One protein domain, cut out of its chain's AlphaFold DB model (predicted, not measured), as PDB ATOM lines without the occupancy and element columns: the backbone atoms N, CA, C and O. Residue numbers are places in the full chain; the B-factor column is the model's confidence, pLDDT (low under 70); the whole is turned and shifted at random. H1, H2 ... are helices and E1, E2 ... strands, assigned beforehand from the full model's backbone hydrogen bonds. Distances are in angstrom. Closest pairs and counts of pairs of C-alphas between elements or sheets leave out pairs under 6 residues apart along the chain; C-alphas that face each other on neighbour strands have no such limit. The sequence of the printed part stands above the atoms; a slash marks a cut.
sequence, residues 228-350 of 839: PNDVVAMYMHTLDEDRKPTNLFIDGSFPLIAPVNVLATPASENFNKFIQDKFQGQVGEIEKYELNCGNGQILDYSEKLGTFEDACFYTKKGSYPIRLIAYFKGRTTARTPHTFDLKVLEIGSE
ATOM      1  N   PRO A 228       3.929  19.900  38.864       61.88
ATOM      2  CA  PRO A 228       2.826  20.038  39.815       61.88
ATOM      3  C   PRO A 228       3.139  19.407  41.183       61.88
ATOM      4  O   PRO A 228       2.683  19.899  42.214       61.88
ATOM      5  N   ASN A 229       4.001  18.382  41.205       67.00
ATOM      6  CA  ASN A 229       4.414  17.694  42.427       67.00
ATOM      7  C   ASN A 229       5.267  18.560  43.380       67.00
ATOM      8  O   ASN A 229       5.268  18.311  44.592       67.00
ATOM      9  N   ASP A 230       5.941  19.586  42.846       73.56
ATOM     10  CA  ASP A 230       6.881  20.465  43.559       73.56
ATOM     11  C   ASP A 230       6.283  21.857  43.851       73.56
ATOM     12  O   ASP A 230       6.989  22.768  44.284       73.56
ATOM     13  N   VAL A 231       4.980  22.035  43.599       80.62
ATOM     14  CA  VAL A 231       4.225  23.277  43.858       80.62
ATOM     15  C   VAL A 231       3.995  23.480  45.356       80.62
ATOM     16  O   VAL A 231       4.078  24.598  45.865       80.62
ATOM     17  N   VAL A 232       3.729  22.384  46.066       87.12
ATOM     18  CA  VAL A 232       3.499  22.360  47.511       87.12
ATOM     19  C   VAL A 232       4.490  21.393  48.143       87.12
ATOM     20  O   VAL A 232       4.448  20.189  47.886       87.12
ATOM     21  N   ALA A 233       5.382  21.911  48.979       87.38
ATOM     22  CA  ALA A 233       6.235  21.114  49.843       87.38
ATOM     23  C   ALA A 233       5.405  20.564  51.010       87.38
ATOM     24  O   ALA A 233       4.552  21.260  51.557       87.38
ATOM     25  N   MET A 234       5.632  19.302  51.362       89.94
ATOM     26  CA  MET A 234       4.922  18.644  52.453       89.94
ATOM     27  C   MET A 234       5.907  18.198  53.519       89.94
ATOM     28  O   MET A 234       6.973  17.675  53.195       89.94
ATOM     29  N   TYR A 235       5.537  18.413  54.774       90.44
ATOM     30  CA  TYR A 235       6.372  18.132  55.927       90.44
ATOM     31  C   TYR A 235       5.599  17.321  56.956       90.44
ATOM     32  O   TYR A 235       4.434  17.603  57.226       90.44
ATOM     33  N   MET A 236       6.262  16.340  57.552       90.81
ATOM     34  CA  MET A 236       5.769  15.638  58.728       90.81
ATOM     35  C   MET A 236       6.426  16.236  59.966       90.81
ATOM     36  O   MET A 236       7.639  16.456  59.985       90.81
ATOM     37  N   HIS A 237       5.638  16.481  61.004       82.69
ATOM     38  CA  HIS A 237       6.184  16.905  62.284       82.69
ATOM     39  C   HIS A 237       6.837  15.701  62.980       82.69
ATOM     40  O   HIS A 237       6.213  14.656  63.136       82.69
ATOM     41  N   THR A 238       8.098  15.830  63.376       80.81
ATOM     42  CA  THR A 238       8.880  14.791  64.068       80.81
ATOM     43  C   THR A 238       9.796  15.453  65.095       80.81
ATOM     44  O   THR A 238       9.746  16.667  65.304       80.81
ATOM     45  N   LEU A 239      10.638  14.664  65.755       71.88
ATOM     46  CA  LEU A 239      11.740  15.167  66.561       71.88
ATOM     47  C   LEU A 239      13.077  14.861  65.892       71.88
ATOM     48  O   LEU A 239      13.210  13.833  65.221       71.88
ATOM     49  N   ASP A 240      14.033  15.772  66.051       69.56
ATOM     50  CA  ASP A 240      15.424  15.558  65.653       69.56
ATOM     51  C   ASP A 240      16.179  14.661  66.660       69.56
ATOM     52  O   ASP A 240      15.617  14.207  67.661       69.56
ATOM     53  N   GLU A 241      17.458  14.382  66.389       64.81
ATOM     54  CA  GLU A 241      18.318  13.556  67.255       64.81
ATOM     55  C   GLU A 241      18.463  14.126  68.682       64.81
ATOM     56  O   GLU A 241      18.611  13.362  69.638       64.81
ATOM     57  N   ASP A 242      18.328  15.449  68.838       66.25
ATOM     58  CA  ASP A 242      18.364  16.177  70.114       66.25
ATOM     59  C   ASP A 242      16.978  16.294  70.778       66.25
ATOM     60  O   ASP A 242      16.819  17.004  71.777       66.25
ATOM     61  N   ARG A 243      15.961  15.596  70.250       68.31
ATOM     62  CA  ARG A 243      14.569  15.599  70.733       68.31
ATOM     63  C   ARG A 243      13.867  16.954  70.601       68.31
ATOM     64  O   ARG A 243      12.929  17.234  71.350       68.31
ATOM     65  N   LYS A 244      14.277  17.802  69.658       73.56
ATOM     66  CA  LYS A 244      13.589  19.063  69.356       73.56
ATOM     67  C   LYS A 244      12.551  18.867  68.254       73.56
ATOM     68  O   LYS A 244      12.823  18.161  67.283       73.56
ATOM     69  N   PRO A 245      11.380  19.519  68.364       73.81
ATOM     70  CA  PRO A 245      10.393  19.566  67.292       73.81
ATOM     71  C   PRO A 245      11.012  20.045  65.976       73.81
ATOM     72  O   PRO A 245      11.611  21.120  65.923       73.81
ATOM     73  N   THR A 246      10.852  19.264  64.912       83.25
ATOM     74  CA  THR A 246      11.317  19.614  63.571       83.25
ATOM     75  C   THR A 246      10.337  19.137  62.505       83.25
ATOM     76  O   THR A 246       9.547  18.216  62.712       83.25
ATOM     77  N   ASN A 247      10.398  19.770  61.337       85.81
ATOM     78  CA  ASN A 247       9.582  19.431  60.180       85.81
ATOM     79  C   ASN A 247      10.434  18.653  59.179       85.81
ATOM     80  O   ASN A 247      11.328  19.212  58.543       85.81
ATOM     81  N   LEU A 248      10.143  17.366  59.023       87.94
ATOM     82  CA  LEU A 248      10.839  16.496  58.087       87.94
ATOM     83  C   LEU A 248      10.166  16.557  56.718       87.94
ATOM     84  O   LEU A 248       8.970  16.292  56.591       87.94
ATOM     85  N   PHE A 249      10.934  16.922  55.694       87.94
ATOM     86  CA  PHE A 249      10.442  16.996  54.322       87.94
ATOM     87  C   PHE A 249      10.079  15.601  53.797       87.94
ATOM     88  O   PHE A 249      10.870  14.668  53.898       87.94
ATOM     89  N   ILE A 250       8.878  15.465  53.232       89.12
ATOM     90  CA  ILE A 250       8.369  14.201  52.699       89.12
ATOM     91  C   ILE A 250       8.820  14.073  51.238       89.12
ATOM     92  O   ILE A 250       8.144  14.540  50.320       89.12
ATOM     93  N   ASP A 251       9.974  13.440  51.031       82.00
ATOM     94  CA  ASP A 251      10.590  13.175  49.720       82.00
ATOM     95  C   ASP A 251      10.476  11.706  49.264       82.00
ATOM     96  O   ASP A 251      10.904  11.359  48.164       82.00
ATOM     97  N   GLY A 252       9.892  10.847  50.105       82.31
ATOM     98  CA  GLY A 252       9.788   9.403  49.881       82.31
ATOM     99  C   GLY A 252      10.940   8.573  50.462       82.31
ATOM    100  O   GLY A 252      10.956   7.361  50.258       82.31
ATOM    101  N   SER A 253      11.880   9.178  51.199       83.06
ATOM    102  CA  SER A 253      12.974   8.467  51.888       83.06
ATOM    103  C   SER A 253      12.517   7.622  53.085       83.06
ATOM    104  O   SER A 253      13.217   6.693  53.487       83.06
ATOM    105  N   PHE A 254      11.333   7.902  53.632       90.00
ATOM    106  CA  PHE A 254      10.694   7.139  54.703       90.00
ATOM    107  C   PHE A 254       9.197   6.954  54.404       90.00
ATOM    108  O   PHE A 254       8.575   7.823  53.785       90.00
ATOM    109  N   PRO A 255       8.585   5.835  54.832       93.75
ATOM    110  CA  PRO A 255       7.151   5.629  54.674       93.75
ATOM    111  C   PRO A 255       6.373   6.435  55.715       93.75
ATOM    112  O   PRO A 255       6.832   6.575  56.847       93.75
ATOM    113  N   LEU A 256       5.175   6.902  55.361       95.31
ATOM    114  CA  LEU A 256       4.239   7.535  56.295       95.31
ATOM    115  C   LEU A 256       3.330   6.492  56.954       95.31
ATOM    116  O   LEU A 256       2.887   5.540  56.302       95.31
ATOM    117  N   ILE A 257       3.026   6.700  58.236       96.12
ATOM    118  CA  ILE A 257       2.171   5.828  59.047       96.12
ATOM    119  C   ILE A 257       1.080   6.689  59.682       96.12
ATOM    120  O   ILE A 257       1.395   7.639  60.385       96.12
ATOM    121  N   ALA A 258      -0.190   6.367  59.438       94.94
ATOM    122  CA  ALA A 258      -1.314   7.038  60.091       94.94
ATOM    123  C   ALA A 258      -1.504   6.567  61.553       94.94
ATOM    124  O   ALA A 258      -1.201   5.413  61.842       94.94
ATOM    125  N   PRO A 259      -2.083   7.379  62.459       94.75
ATOM    126  CA  PRO A 259      -2.456   8.774  62.252       94.75
ATOM    127  C   PRO A 259      -1.231   9.686  62.093       94.75
ATOM    128  O   PRO A 259      -0.234   9.481  62.774       94.75
ATOM    129  N   VAL A 260      -1.296  10.679  61.201       93.19
ATOM    130  CA  VAL A 260      -0.185  11.618  60.954       93.19
ATOM    131  C   VAL A 260      -0.674  12.973  60.452       93.19
ATOM    132  O   VAL A 260      -1.587  13.040  59.626       93.19
ATOM    133  N   ASN A 261      -0.033  14.047  60.924       91.81
ATOM    134  CA  ASN A 261      -0.218  15.404  60.411       91.81
ATOM    135  C   ASN A 261       0.843  15.753  59.370       91.81
ATOM    136  O   ASN A 261       2.044  15.670  59.632       91.81
ATOM    137  N   VAL A 262       0.379  16.205  58.208       92.38
ATOM    138  CA  VAL A 262       1.224  16.643  57.101       92.38
ATOM    139  C   VAL A 262       0.985  18.121  56.841       92.38
ATOM    140  O   VAL A 262      -0.055  18.521  56.315       92.38
ATOM    141  N   LEU A 263       1.964  18.937  57.213       90.75
ATOM    142  CA  LEU A 263       1.972  20.364  56.936       90.75
ATOM    143  C   LEU A 263       2.262  20.591  55.453       90.75
ATOM    144  O   LEU A 263       3.216  20.037  54.907       90.75
ATOM    145  N   ALA A 264       1.459  21.436  54.816       89.81
ATOM    146  CA  ALA A 264       1.625  21.811  53.425       89.81
ATOM    147  C   ALA A 264       2.063  23.275  53.312       89.81
ATOM    148  O   ALA A 264       1.384  24.184  53.789       89.81
ATOM    149  N   THR A 265       3.176  23.504  52.622       87.94
ATOM    150  CA  THR A 265       3.747  24.836  52.409       87.94
ATOM    151  C   THR A 265       3.945  25.067  50.914       87.94
ATOM    152  O   THR A 265       4.542  24.220  50.245       87.94
ATOM    153  N   PRO A 266       3.478  26.188  50.342       84.31
ATOM    154  CA  PRO A 266       3.783  26.513  48.958       84.31
ATOM    155  C   PRO A 266       5.289  26.711  48.776       84.31
ATOM    156  O   PRO A 266       5.934  27.450  49.518       84.31
ATOM    157  N   ALA A 267       5.861  26.080  47.756       80.94
ATOM    158  CA  ALA A 267       7.226  26.367  47.341       80.94
ATOM    159  C   ALA A 267       7.207  27.671  46.535       80.94
ATOM    160  O   ALA A 267       7.013  27.627  45.325       80.94
ATOM    161  N   SER A 268       7.340  28.828  47.193       70.56
ATOM    162  CA  SER A 268       6.957  30.155  46.670       70.56
ATOM    163  C   SER A 268       7.348  30.436  45.215       70.56
ATOM    164  O   SER A 268       6.539  30.958  44.450       70.56
ATOM    165  N   GLU A 269       8.564  30.076  44.800       70.31
ATOM    166  CA  GLU A 269       9.012  30.278  43.419       70.31
ATOM    167  C   GLU A 269       8.270  29.372  42.420       70.31
ATOM    168  O   GLU A 269       7.760  29.851  41.405       70.31
ATOM    169  N   ASN A 270       8.139  28.081  42.736       72.31
ATOM    170  CA  ASN A 270       7.397  27.104  41.934       72.31
ATOM    171  C   ASN A 270       5.906  27.393  41.935       72.31
ATOM    172  O   ASN A 270       5.266  27.290  40.895       72.31
ATOM    173  N   PHE A 271       5.363  27.760  43.095       78.88
ATOM    174  CA  PHE A 271       3.965  28.104  43.270       78.88
ATOM    175  C   PHE A 271       3.616  29.286  42.373       78.88
ATOM    176  O   PHE A 271       2.775  29.145  41.495       78.88
ATOM    177  N   ASN A 272       4.344  30.400  42.471       76.75
ATOM    178  CA  ASN A 272       4.088  31.575  41.638       76.75
ATOM    179  C   ASN A 272       4.237  31.282  40.138       76.75
ATOM    180  O   ASN A 272       3.397  31.719  39.351       76.75
ATOM    181  N   LYS A 273       5.257  30.513  39.727       74.19
ATOM    182  CA  LYS A 273       5.432  30.099  38.323       74.19
ATOM    183  C   LYS A 273       4.306  29.175  37.847       74.19
ATOM    184  O   LYS A 273       3.810  29.354  36.741       74.19
ATOM    185  N   PHE A 274       3.869  28.228  38.679       78.06
ATOM    186  CA  PHE A 274       2.739  27.340  38.396       78.06
ATOM    187  C   PHE A 274       1.438  28.124  38.248       78.06
ATOM    188  O   PHE A 274       0.699  27.898  37.290       78.06
ATOM    189  N   ILE A 275       1.189  29.077  39.155       76.81
ATOM    190  CA  ILE A 275       0.045  29.979  39.057       76.81
ATOM    191  C   ILE A 275       0.127  30.748  37.721       76.81
ATOM    192  O   ILE A 275      -0.817  30.759  36.935       76.81
ATOM    193  N   GLN A 276       1.276  31.337  37.393       74.50
ATOM    194  CA  GLN A 276       1.433  32.068  36.134       74.50
ATOM    195  C   GLN A 276       1.235  31.185  34.888       74.50
ATOM    196  O   GLN A 276       0.579  31.635  33.956       74.50
ATOM    197  N   ASP A 277       1.751  29.953  34.851       74.69
ATOM    198  CA  ASP A 277       1.594  29.029  33.712       74.69
ATOM    199  C   ASP A 277       0.143  28.562  33.536       74.69
ATOM    200  O   ASP A 277      -0.422  28.651  32.446       74.69
ATOM    201  N   LYS A 278      -0.489  28.077  34.612       74.19
ATOM    202  CA  LYS A 278      -1.827  27.470  34.541       74.19
ATOM    203  C   LYS A 278      -2.955  28.481  34.413       74.19
ATOM    204  O   LYS A 278      -4.015  28.125  33.899       74.19
ATOM    205  N   PHE A 279      -2.733  29.719  34.850       72.69
ATOM    206  CA  PHE A 279      -3.770  30.751  34.880       72.69
ATOM    207  C   PHE A 279      -3.558  31.887  33.872       72.69
ATOM    208  O   PHE A 279      -4.401  32.783  33.785       72.69
ATOM    209  N   GLN A 280      -2.498  31.848  33.051       61.12
ATOM    210  CA  GLN A 280      -2.331  32.770  31.922       61.12
ATOM    211  C   GLN A 280      -3.509  32.641  30.938       61.12
ATOM    212  O   GLN A 280      -3.626  31.670  30.195       61.12
ATOM    213  N   GLY A 281      -4.395  33.643  30.936       59.41
ATOM    214  CA  GLY A 281      -5.552  33.730  30.034       59.41
ATOM    215  C   GLY A 281      -6.923  33.496  30.678       59.41
ATOM    216  O   GLY A 281      -7.930  33.616  29.980       59.41
ATOM    217  N   GLN A 282      -7.006  33.207  31.984       60.69
ATOM    218  CA  GLN A 282      -8.293  33.160  32.692       60.69
ATOM    219  C   GLN A 282      -8.790  34.571  33.066       60.69
ATOM    220  O   GLN A 282      -8.015  35.453  33.428       60.69
ATOM    221  N   VAL A 283     -10.100  34.810  32.929       52.25
ATOM    222  CA  VAL A 283     -10.729  36.131  33.113       52.25
ATOM    223  C   VAL A 283     -11.100  36.334  34.588       52.25
ATOM    224  O   VAL A 283     -12.173  35.910  35.007       52.25
ATOM    225  N   GLY A 284     -10.242  36.998  35.368       63.91
ATOM    226  CA  GLY A 284     -10.548  37.436  36.740       63.91
ATOM    227  C   GLY A 284      -9.324  37.487  37.660       63.91
ATOM    228  O   GLY A 284      -8.345  36.785  37.429       63.91
ATOM    229  N   GLU A 285      -9.378  38.318  38.705       71.44
ATOM    230  CA  GLU A 285      -8.391  38.293  39.798       71.44
ATOM    231  C   GLU A 285      -8.613  37.046  40.667       71.44
ATOM    232  O   GLU A 285      -9.759  36.660  40.927       71.44
ATOM    233  N   ILE A 286      -7.524  36.412  41.106       77.00
ATOM    234  CA  ILE A 286      -7.584  35.289  42.044       77.00
ATOM    235  C   ILE A 286      -7.920  35.846  43.431       77.00
ATOM    236  O   ILE A 286      -7.243  36.747  43.914       77.00
ATOM    237  N   GLU A 287      -8.977  35.322  44.052       80.81
ATOM    238  CA  GLU A 287      -9.460  35.762  45.368       80.81
ATOM    239  C   GLU A 287      -8.869  34.911  46.501       80.81
ATOM    240  O   GLU A 287      -8.563  35.435  47.566       80.81
ATOM    241  N   LYS A 288      -8.738  33.593  46.290       87.19
ATOM    242  CA  LYS A 288      -8.327  32.635  47.326       87.19
ATOM    243  C   LYS A 288      -7.763  31.348  46.722       87.19
ATOM    244  O   LYS A 288      -8.224  30.905  45.664       87.19
ATOM    245  N   TYR A 289      -6.835  30.723  47.446       88.25
ATOM    246  CA  TYR A 289      -6.379  29.353  47.209       88.25
ATOM    247  C   TYR A 289      -6.796  28.436  48.361       88.25
ATOM    248  O   TYR A 289      -6.763  28.837  49.523       88.25
ATOM    249  N   GLU A 290      -7.132  27.196  48.033       93.38
ATOM    250  CA  GLU A 290      -7.371  26.127  48.998       93.38
ATOM    251  C   GLU A 290      -6.618  24.860  48.578       93.38
ATOM    252  O   GLU A 290      -6.428  24.595  47.389       93.38
ATOM    253  N   LEU A 291      -6.198  24.054  49.549       94.00
ATOM    254  CA  LEU A 291      -5.574  22.757  49.327       94.00
ATOM    255  C   LEU A 291      -6.551  21.646  49.693       94.00
ATOM    256  O   LEU A 291      -6.939  21.511  50.848       94.00
ATOM    257  N   ASN A 292      -6.909  20.811  48.725       95.31
ATOM    258  CA  ASN A 292      -7.614  19.566  48.979       95.31
ATOM    259  C   ASN A 292      -6.594  18.470  49.308       95.31
ATOM    260  O   ASN A 292      -5.797  18.083  48.450       95.31
ATOM    261  N   CYS A 293      -6.645  17.962  50.537       94.62
ATOM    262  CA  CYS A 293      -5.750  16.922  51.049       94.62
ATOM    263  C   CYS A 293      -6.076  15.510  50.517       94.62
ATOM    264  O   CYS A 293      -5.417  14.542  50.871       94.62
ATOM    265  N   GLY A 294      -7.133  15.333  49.720       94.31
ATOM    266  CA  GLY A 294      -7.539  14.029  49.183       94.31
ATOM    267  C   GLY A 294      -8.257  13.113  50.185       94.31
ATOM    268  O   GLY A 294      -8.885  12.144  49.768       94.31
ATOM    269  N   ASN A 295      -8.233  13.431  51.482       92.25
ATOM    270  CA  ASN A 295      -8.958  12.738  52.559       92.25
ATOM    271  C   ASN A 295     -10.301  13.414  52.929       92.25
ATOM    272  O   ASN A 295     -10.930  13.052  53.921       92.25
ATOM    273  N   GLY A 296     -10.730  14.415  52.151       91.06
ATOM    274  CA  GLY A 296     -11.930  15.219  52.406       91.06
ATOM    275  C   GLY A 296     -11.675  16.536  53.147       91.06
ATOM    276  O   GLY A 296     -12.591  17.354  53.227       91.06
ATOM    277  N   GLN A 297     -10.458  16.781  53.647       92.94
ATOM    278  CA  GLN A 297     -10.077  18.089  54.181       92.94
ATOM    279  C   GLN A 297      -9.741  19.082  53.069       92.94
ATOM    280  O   GLN A 297      -9.119  18.736  52.059       92.94
ATOM    281  N   ILE A 298     -10.130  20.334  53.304       93.75
ATOM    282  CA  ILE A 298      -9.811  21.487  52.471       93.75
ATOM    283  C   ILE A 298      -9.185  22.533  53.391       93.75
ATOM    284  O   ILE A 298      -9.805  22.902  54.387       93.75
ATOM    285  N   LEU A 299      -7.957  22.951  53.089       93.31
ATOM    286  CA  LEU A 299      -7.190  23.901  53.893       93.31
ATOM    287  C   LEU A 299      -7.093  25.239  53.172       93.31
ATOM    288  O   LEU A 299      -6.759  25.278  51.988       93.31
ATOM    289  N   ASP A 300      -7.313  26.329  53.891       92.62
ATOM    290  CA  ASP A 300      -7.239  27.673  53.331       92.62
ATOM    291  C   ASP A 300      -5.790  28.153  53.258       92.62
ATOM    292  O   ASP A 300      -4.995  27.918  54.168       92.62
ATOM    293  N   TYR A 301      -5.419  28.815  52.162       89.69
ATOM    294  CA  TYR A 301      -4.131  29.495  52.081       89.69
ATOM    295  C   TYR A 301      -4.181  30.820  52.843       89.69
ATOM    296  O   TYR A 301      -5.012  31.678  52.542       89.69
ATOM    297  N   SER A 302      -3.245  31.019  53.771       86.06
ATOM    298  CA  SER A 302      -3.087  32.281  54.485       86.06
ATOM    299  C   SER A 302      -1.952  33.091  53.886       86.06
ATOM    300  O   SER A 302      -0.775  32.766  54.050       86.06
ATOM    301  N   GLU A 303      -2.292  34.218  53.265       79.94
ATOM    302  CA  GLU A 303      -1.296  35.188  52.796       79.94
ATOM    303  C   GLU A 303      -0.425  35.721  53.941       79.94
ATOM    304  O   GLU A 303       0.754  36.006  53.743       79.94
ATOM    305  N   LYS A 304      -0.991  35.820  55.152       82.38
ATOM    306  CA  LYS A 304      -0.278  36.292  56.344       82.38
ATOM    307  C   LYS A 304       0.806  35.311  56.787       82.38
ATOM    308  O   LYS A 304       1.877  35.748  57.200       82.38
ATOM    309  N   LEU A 305       0.507  34.012  56.762       77.69
ATOM    310  CA  LEU A 305       1.437  32.965  57.197       77.69
ATOM    311  C   LEU A 305       2.369  32.516  56.066       77.69
ATOM    312  O   LEU A 305       3.426  31.955  56.339       77.69
ATOM    313  N   GLY A 306       1.994  32.758  54.806       78.81
ATOM    314  CA  GLY A 306       2.695  32.207  53.647       78.81
ATOM    315  C   GLY A 306       2.553  30.685  53.532       78.81
ATOM    316  O   GLY A 306       3.322  30.049  52.816       78.81
ATOM    317  N   THR A 307       1.591  30.089  54.245       83.19
ATOM    318  CA  THR A 307       1.328  28.644  54.312       83.19
ATOM    319  C   THR A 307      -0.172  28.377  54.239       83.19
ATOM    320  O   THR A 307      -0.987  29.297  54.344       83.19
ATOM    321  N   PHE A 308      -0.555  27.110  54.078       89.81
ATOM    322  CA  PHE A 308      -1.927  26.706  54.383       89.81
ATOM    323  C   PHE A 308      -2.139  26.742  55.908       89.81
ATOM    324  O   PHE A 308      -1.189  26.506  56.658       89.81
ATOM    325  N   GLU A 309      -3.335  27.128  56.361       84.94
ATOM    326  CA  GLU A 309      -3.618  27.476  57.771       84.94
ATOM    327  C   GLU A 309      -3.506  26.300  58.751       84.94
ATOM    328  O   GLU A 309      -3.291  26.518  59.939       84.94
ATOM    329  N   ASP A 310      -3.596  25.071  58.248       86.62
ATOM    330  CA  ASP A 310      -3.676  23.830  59.020       86.62
ATOM    331  C   ASP A 310      -2.778  22.731  58.404       86.62
ATOM    332  O   ASP A 310      -2.091  22.937  57.398       86.62
ATOM    333  N   ALA A 311      -2.793  21.533  58.997       90.38
ATOM    334  CA  ALA A 311      -2.165  20.333  58.448       90.38
ATOM    335  C   ALA A 311      -3.213  19.351  57.899       90.38
ATOM    336  O   ALA A 311      -4.306  19.204  58.447       90.38
ATOM    337  N   CYS A 312      -2.858  18.625  56.839       92.81
ATOM    338  CA  CYS A 312      -3.638  17.484  56.377       92.81
ATOM    339  C   CYS A 312      -3.464  16.327  57.375       92.81
ATOM    340  O   CYS A 312      -2.353  15.815  57.527       92.81
ATOM    341  N   PHE A 313      -4.539  15.907  58.037       94.31
ATOM    342  CA  PHE A 313      -4.532  14.848  59.042       94.31
ATOM    343  C   PHE A 313      -5.053  13.530  58.468       94.31
ATOM    344  O   PHE A 313      -6.243  13.354  58.197       94.31
ATOM    345  N   TYR A 314      -4.163  12.561  58.297       94.31
ATOM    346  CA  TYR A 314      -4.521  11.257  57.750       94.31
ATOM    347  C   TYR A 314      -4.629  10.244  58.876       94.31
ATOM    348  O   TYR A 314      -3.637   9.953  59.533       94.31
ATOM    349  N   THR A 315      -5.817   9.674  59.078       92.75
ATOM    350  CA  THR A 315      -6.080   8.642  60.099       92.75
ATOM    351  C   THR A 315      -6.089   7.224  59.534       92.75
ATOM    352  O   THR A 315      -6.197   6.264  60.297       92.75
ATOM    353  N   LYS A 316      -5.976   7.085  58.205       93.12
ATOM    354  CA  LYS A 316      -6.058   5.810  57.490       93.12
ATOM    355  C   LYS A 316      -4.954   5.631  56.456       93.12
ATOM    356  O   LYS A 316      -4.539   6.591  55.806       93.12
ATOM    357  N   LYS A 317      -4.536   4.381  56.264       95.50
ATOM    358  CA  LYS A 317      -3.691   3.939  55.151       95.50
ATOM    359  C   LYS A 317      -4.403   4.195  53.819       95.50
ATOM    360  O   LYS A 317      -5.592   3.907  53.690       95.50
ATOM    361  N   GLY A 318      -3.674   4.680  52.816       95.75
ATOM    362  CA  GLY A 318      -4.224   4.890  51.477       95.75
ATOM    363  C   GLY A 318      -3.424   5.867  50.620       95.75
ATOM    364  O   GLY A 318      -2.439   6.451  51.071       95.75
ATOM    365  N   SER A 319      -3.900   6.041  49.389       96.50
ATOM    366  CA  SER A 319      -3.338   6.949  48.388       96.50
ATOM    367  C   SER A 319      -4.232   8.182  48.267       96.50
ATOM    368  O   SER A 319      -5.405   8.072  47.897       96.50
ATOM    369  N   TYR A 320      -3.692   9.357  48.575       95.62
ATOM    370  CA  TYR A 320      -4.461  10.594  48.694       95.62
ATOM    371  C   TYR A 320      -4.060  11.600  47.606       95.62
ATOM    372  O   TYR A 320      -2.952  12.137  47.645       95.62
ATOM    373  N   PRO A 321      -4.927  11.873  46.610       94.25
ATOM    374  CA  PRO A 321      -4.631  12.845  45.565       94.25
ATOM    375  C   PRO A 321      -4.748  14.268  46.117       94.25
ATOM    376  O   PRO A 321      -5.838  14.741  46.442       94.25
ATOM    377  N   ILE A 322      -3.616  14.955  46.183       94.19
ATOM    378  CA  ILE A 322      -3.505  16.339  46.625       94.19
ATOM    379  C   ILE A 322      -3.831  17.260  45.458       94.19
ATOM    380  O   ILE A 322      -3.229  17.149  44.384       94.19
ATOM    381  N   ARG A 323      -4.748  18.205  45.677       92.62
ATOM    382  CA  ARG A 323      -5.174  19.157  44.645       92.62
ATOM    383  C   ARG A 323      -5.156  20.590  45.145       92.62
ATOM    384  O   ARG A 323      -5.543  20.856  46.277       92.62
ATOM    385  N   LEU A 324      -4.780  21.516  44.272       91.12
ATOM    386  CA  LEU A 324      -4.937  22.948  44.496       91.12
ATOM    387  C   LEU A 324      -6.286  23.404  43.941       91.12
ATOM    388  O   LEU A 324      -6.617  23.086  42.800       91.12
ATOM    389  N   ILE A 325      -7.047  24.164  44.718       90.88
ATOM    390  CA  ILE A 325      -8.291  24.807  44.298       90.88
ATOM    391  C   ILE A 325      -8.052  26.316  44.274       90.88
ATOM    392  O   ILE A 325      -7.638  26.898  45.272       90.88
ATOM    393  N   ALA A 326      -8.312  26.955  43.138       88.25
ATOM    394  CA  ALA A 326      -8.226  28.404  42.983       88.25
ATOM    395  C   ALA A 326      -9.614  28.996  42.712       88.25
ATOM    396  O   ALA A 326     -10.359  28.493  41.862       88.25
ATOM    397  N   TYR A 327      -9.949  30.079  43.416       86.00
ATOM    398  CA  TYR A 327     -11.207  30.807  43.258       86.00
ATOM    399  C   TYR A 327     -10.978  32.110  42.504       86.00
ATOM    400  O   TYR A 327     -10.184  32.956  42.920       86.00
ATOM    401  N   PHE A 328     -11.715  32.282  41.409       80.31
ATOM    402  CA  PHE A 328     -11.660  33.481  40.580       80.31
ATOM    403  C   PHE A 328     -12.817  34.407  40.905       80.31
ATOM    404  O   PHE A 328     -13.969  33.972  41.022       80.31
ATOM    405  N   LYS A 329     -12.514  35.701  40.973       72.94
ATOM    406  CA  LYS A 329     -13.519  36.746  41.091       72.94
ATOM    407  C   LYS A 329     -14.292  36.858  39.777       72.94
ATOM    408  O   LYS A 329     -13.797  37.397  38.786       72.94
ATOM    409  N   GLY A 330     -15.514  36.330  39.760       64.50
ATOM    410  CA  GLY A 330     -16.435  36.475  38.634       64.50
ATOM    411  C   GLY A 330     -16.969  37.909  38.487       64.50
ATOM    412  O   GLY A 330     -16.904  38.720  39.409       64.50
ATOM    413  N   ARG A 331     -17.572  38.223  37.327       59.28
ATOM    414  CA  ARG A 331     -18.350  39.472  37.120       59.28
ATOM    415  C   ARG A 331     -19.677  39.496  37.904       59.28
ATOM    416  O   ARG A 331     -20.317  40.537  37.992       59.28
ATOM    417  N   THR A 332     -20.083  38.358  38.461       59.88
ATOM    418  CA  THR A 332     -21.257  38.149  39.323       59.88
ATOM    419  C   THR A 332     -20.801  37.535  40.650       59.88
ATOM    420  O   THR A 332     -19.743  36.918  40.690       59.88
ATOM    421  N   THR A 333     -21.598  37.630  41.717       56.72
ATOM    422  CA  THR A 333     -21.281  37.118  43.074       56.72
ATOM    423  C   THR A 333     -21.026  35.602  43.175       56.72
ATOM    424  O   THR A 333     -20.627  35.125  44.234       56.72
ATOM    425  N   ALA A 334     -21.242  34.832  42.105       57.06
ATOM    426  CA  ALA A 334     -20.947  33.402  42.050       57.06
ATOM    427  C   ALA A 334     -19.454  33.136  41.780       57.06
ATOM    428  O   ALA A 334     -18.904  33.569  40.766       57.06
ATOM    429  N   ARG A 335     -18.824  32.387  42.689       69.44
ATOM    430  CA  ARG A 335     -17.426  31.945  42.619       69.44
ATOM    431  C   ARG A 335     -17.316  30.669  41.781       69.44
ATOM    432  O   ARG A 335     -18.073  29.728  42.008       69.44
ATOM    433  N   THR A 336     -16.359  30.608  40.857       74.31
ATOM    434  CA  THR A 336     -16.054  29.390  40.081       74.31
ATOM    435  C   THR A 336     -14.727  28.778  40.541       74.31
ATOM    436  O   THR A 336     -13.680  29.380  40.270       74.31
ATOM    437  N   PRO A 337     -14.741  27.615  41.224       85.31
ATOM    438  CA  PRO A 337     -13.522  26.923  41.629       85.31
ATOM    439  C   PRO A 337     -12.872  26.214  40.436       85.31
ATOM    440  O   PRO A 337     -13.552  25.536  39.664       85.31
ATOM    441  N   HIS A 338     -11.552  26.335  40.310       85.81
ATOM    442  CA  HIS A 338     -10.745  25.530  39.390       85.81
ATOM    443  C   HIS A 338      -9.803  24.635  40.189       85.81
ATOM    444  O   HIS A 338      -9.086  25.121  41.061       85.81
ATOM    445  N   THR A 339      -9.805  23.339  39.890       88.00
ATOM    446  CA  THR A 339      -9.033  22.332  40.625       88.00
ATOM    447  C   THR A 339      -7.894  21.784  39.771       88.00
ATOM    448  O   THR A 339      -8.102  21.433  38.612       88.00
ATOM    449  N   PHE A 340      -6.706  21.674  40.364       87.00
ATOM    450  CA  PHE A 340      -5.484  21.196  39.723       87.00
ATOM    451  C   PHE A 340      -4.876  20.068  40.543       87.00
ATOM    452  O   PHE A 340      -4.607  20.248  41.729       87.00
ATOM    453  N   ASP A 341      -4.633  18.921  39.914       86.88
ATOM    454  CA  ASP A 341      -3.917  17.820  40.553       86.88
ATOM    455  C   ASP A 341      -2.437  18.191  40.734       86.88
ATOM    456  O   ASP A 341      -1.777  18.626  39.786       86.88
ATOM    457  N   LEU A 342      -1.927  18.038  41.959       86.88
ATOM    458  CA  LEU A 342      -0.537  18.336  42.306       86.88
ATOM    459  C   LEU A 342       0.301  17.060  42.388       86.88
ATOM    460  O   LEU A 342       1.203  16.872  41.579       86.88
ATOM    461  N   LYS A 343      -0.003  16.197  43.366       87.56
ATOM    462  CA  LYS A 343       0.678  14.919  43.634       87.56
ATOM    463  C   LYS A 343      -0.238  13.938  44.350       87.56
ATOM    464  O   LYS A 343      -1.283  14.331  44.855       87.56
ATOM    465  N   VAL A 344       0.174  12.678  44.443       90.94
ATOM    466  CA  VAL A 344      -0.472  11.677  45.301       90.94
ATOM    467  C   VAL A 344       0.408  11.447  46.526       90.94
ATOM    468  O   VAL A 344       1.596  11.171  46.384       90.94
ATOM    469  N   LEU A 345      -0.162  11.601  47.721       93.75
ATOM    470  CA  LEU A 345       0.497  11.286  48.983       93.75
ATOM    471  C   LEU A 345       0.153   9.851  49.394       93.75
ATOM    472  O   LEU A 345      -1.020   9.517  49.556       93.75
ATOM    473  N   GLU A 346       1.173   9.018  49.581       95.12
ATOM    474  CA  GLU A 346       1.010   7.623  49.994       95.12
ATOM    475  C   GLU A 346       1.203   7.473  51.506       95.12
ATOM    476  O   GLU A 346       2.287   7.718  52.038       95.12
ATOM    477  N   ILE A 347       0.157   7.019  52.199       96.44
ATOM    478  CA  ILE A 347       0.233   6.568  53.590       96.44
ATOM    479  C   ILE A 347       0.359   5.046  53.572       96.44
ATOM    480  O   ILE A 347      -0.599   4.344  53.242       96.44
ATOM    481  N   GLY A 348       1.548   4.536  53.899       95.62
ATOM    482  CA  GLY A 348       1.922   3.134  53.691       95.62
ATOM    483  C   GLY A 348       1.318   2.153  54.699       95.62
ATOM    484  O   GLY A 348       1.116   0.985  54.362       95.62
ATOM    485  N   SER A 349       0.998   2.615  55.910       97.38
ATOM    486  CA  SER A 349       0.363   1.812  56.962       97.38
ATOM    487  C   SER A 349      -0.422   2.685  57.947       97.38
ATOM    488  O   SER A 349      -0.355   3.911  57.895       97.38
ATOM    489  N   GLU A 350      -1.155   2.059  58.866       96.19
ATOM    490  CA  GLU A 350      -1.830   2.723  59.981       96.19
ATOM    491  C   GLU A 350      -1.590   2.008  61.318       96.19
ATOM    492  O   GLU A 350      -1.397   0.793  61.362       96.19
TER     493      GLU A 350
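What this domain is: This is residues 228 to 350 of the 839 residues of a protein of candidate division SR1 bacterium (UniProt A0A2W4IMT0). A five-stranded sheet, E3 E9 E8 E5 E6, is curled like part of a barrel, and a twisted four-stranded sheet, E2 E1 E4 E7, lies partly over its hollow side, the two making a loosely closed, barrel-like body. The loops of the hairpins E1 and E2 and E8 and E9 lie at opposite ends of the longest axis, and H1 lies to one side, grazing both sheets. The printed part has 123 residues with nine named strands and one named helix, in the order E1 E2 E3 E4 H1 E5 E6 E7 E8 E9; the class is mostly strand. The five-stranded sheet is mixed and the four-stranded one antiparallel, each in the order just given. The whole is compact, with a radius of gyration of the C-alphas of 15.6 A, yet elongated, spanning 52 by 27 by 22 A.

Where its parts are: E1, residues 232 to 239, begins at C-alpha (3.499, 22.360, 47.511) and is 22.0 A long. E2 is residues 245 to 249, E3 residues 256 to 258, and E4 residues 260 to 266, 19.5 A long. H1, residues 268 to 279, measures 16.0 A. E5 is residues 286 to 292, E6 residues 298 to 302 and E7 residues 311 to 314. E8, residues 318 to 328, is 31.5 A long. E9, residues 336 to 350, is 36.2 A long and ends at C-alpha (-1.830, 2.723, 59.981).

How they stand to each other: In the strongly twisted five-stranded sheet, E9 and E8 are antiparallel, with N 340 and O 324 2.8 A apart, within hydrogen-bond range. E9 bends by 64 degrees at residue 347; its residues 347 to 350 pair with E3, parallel, with N 348 and O 256 at 2.9 A. E8 and E5 are antiparallel, with N 325 and O 290 at 2.8 A. The hairpin E5 and E6 has N 291 and O 299 at 2.8 A. In the other sheet, the hairpin E1 and E2 has N 238 and O 246 at 2.9 A. E1 and E4 are antiparallel, with N 235 and O 263 at 2.8 A, as are E4 and E7, with N 262 and O 312 at 2.8 A. Between the sheets, the closest C-alphas of E3 and E7, Ala 258 and Tyr 314, are 5.8 A apart. E4 and E8 are apart. H1 only grazes the sheets, the four-stranded one with residues 268 to 272 and the five-stranded one with residues 275 to 279; every O i to N i+4 pair in it is within hydrogen-bond range.

The domain as a whole: The two C-alphas farthest apart, those of Asp 242 and Thr 332, are 54.8 A apart. The printed part has no cut, and none of the links is long. The mean pLDDT of the printed part is 83.3; it is under 70 at residues 228 to 229, 240 to 243, 280 to 284 and 330 to 335.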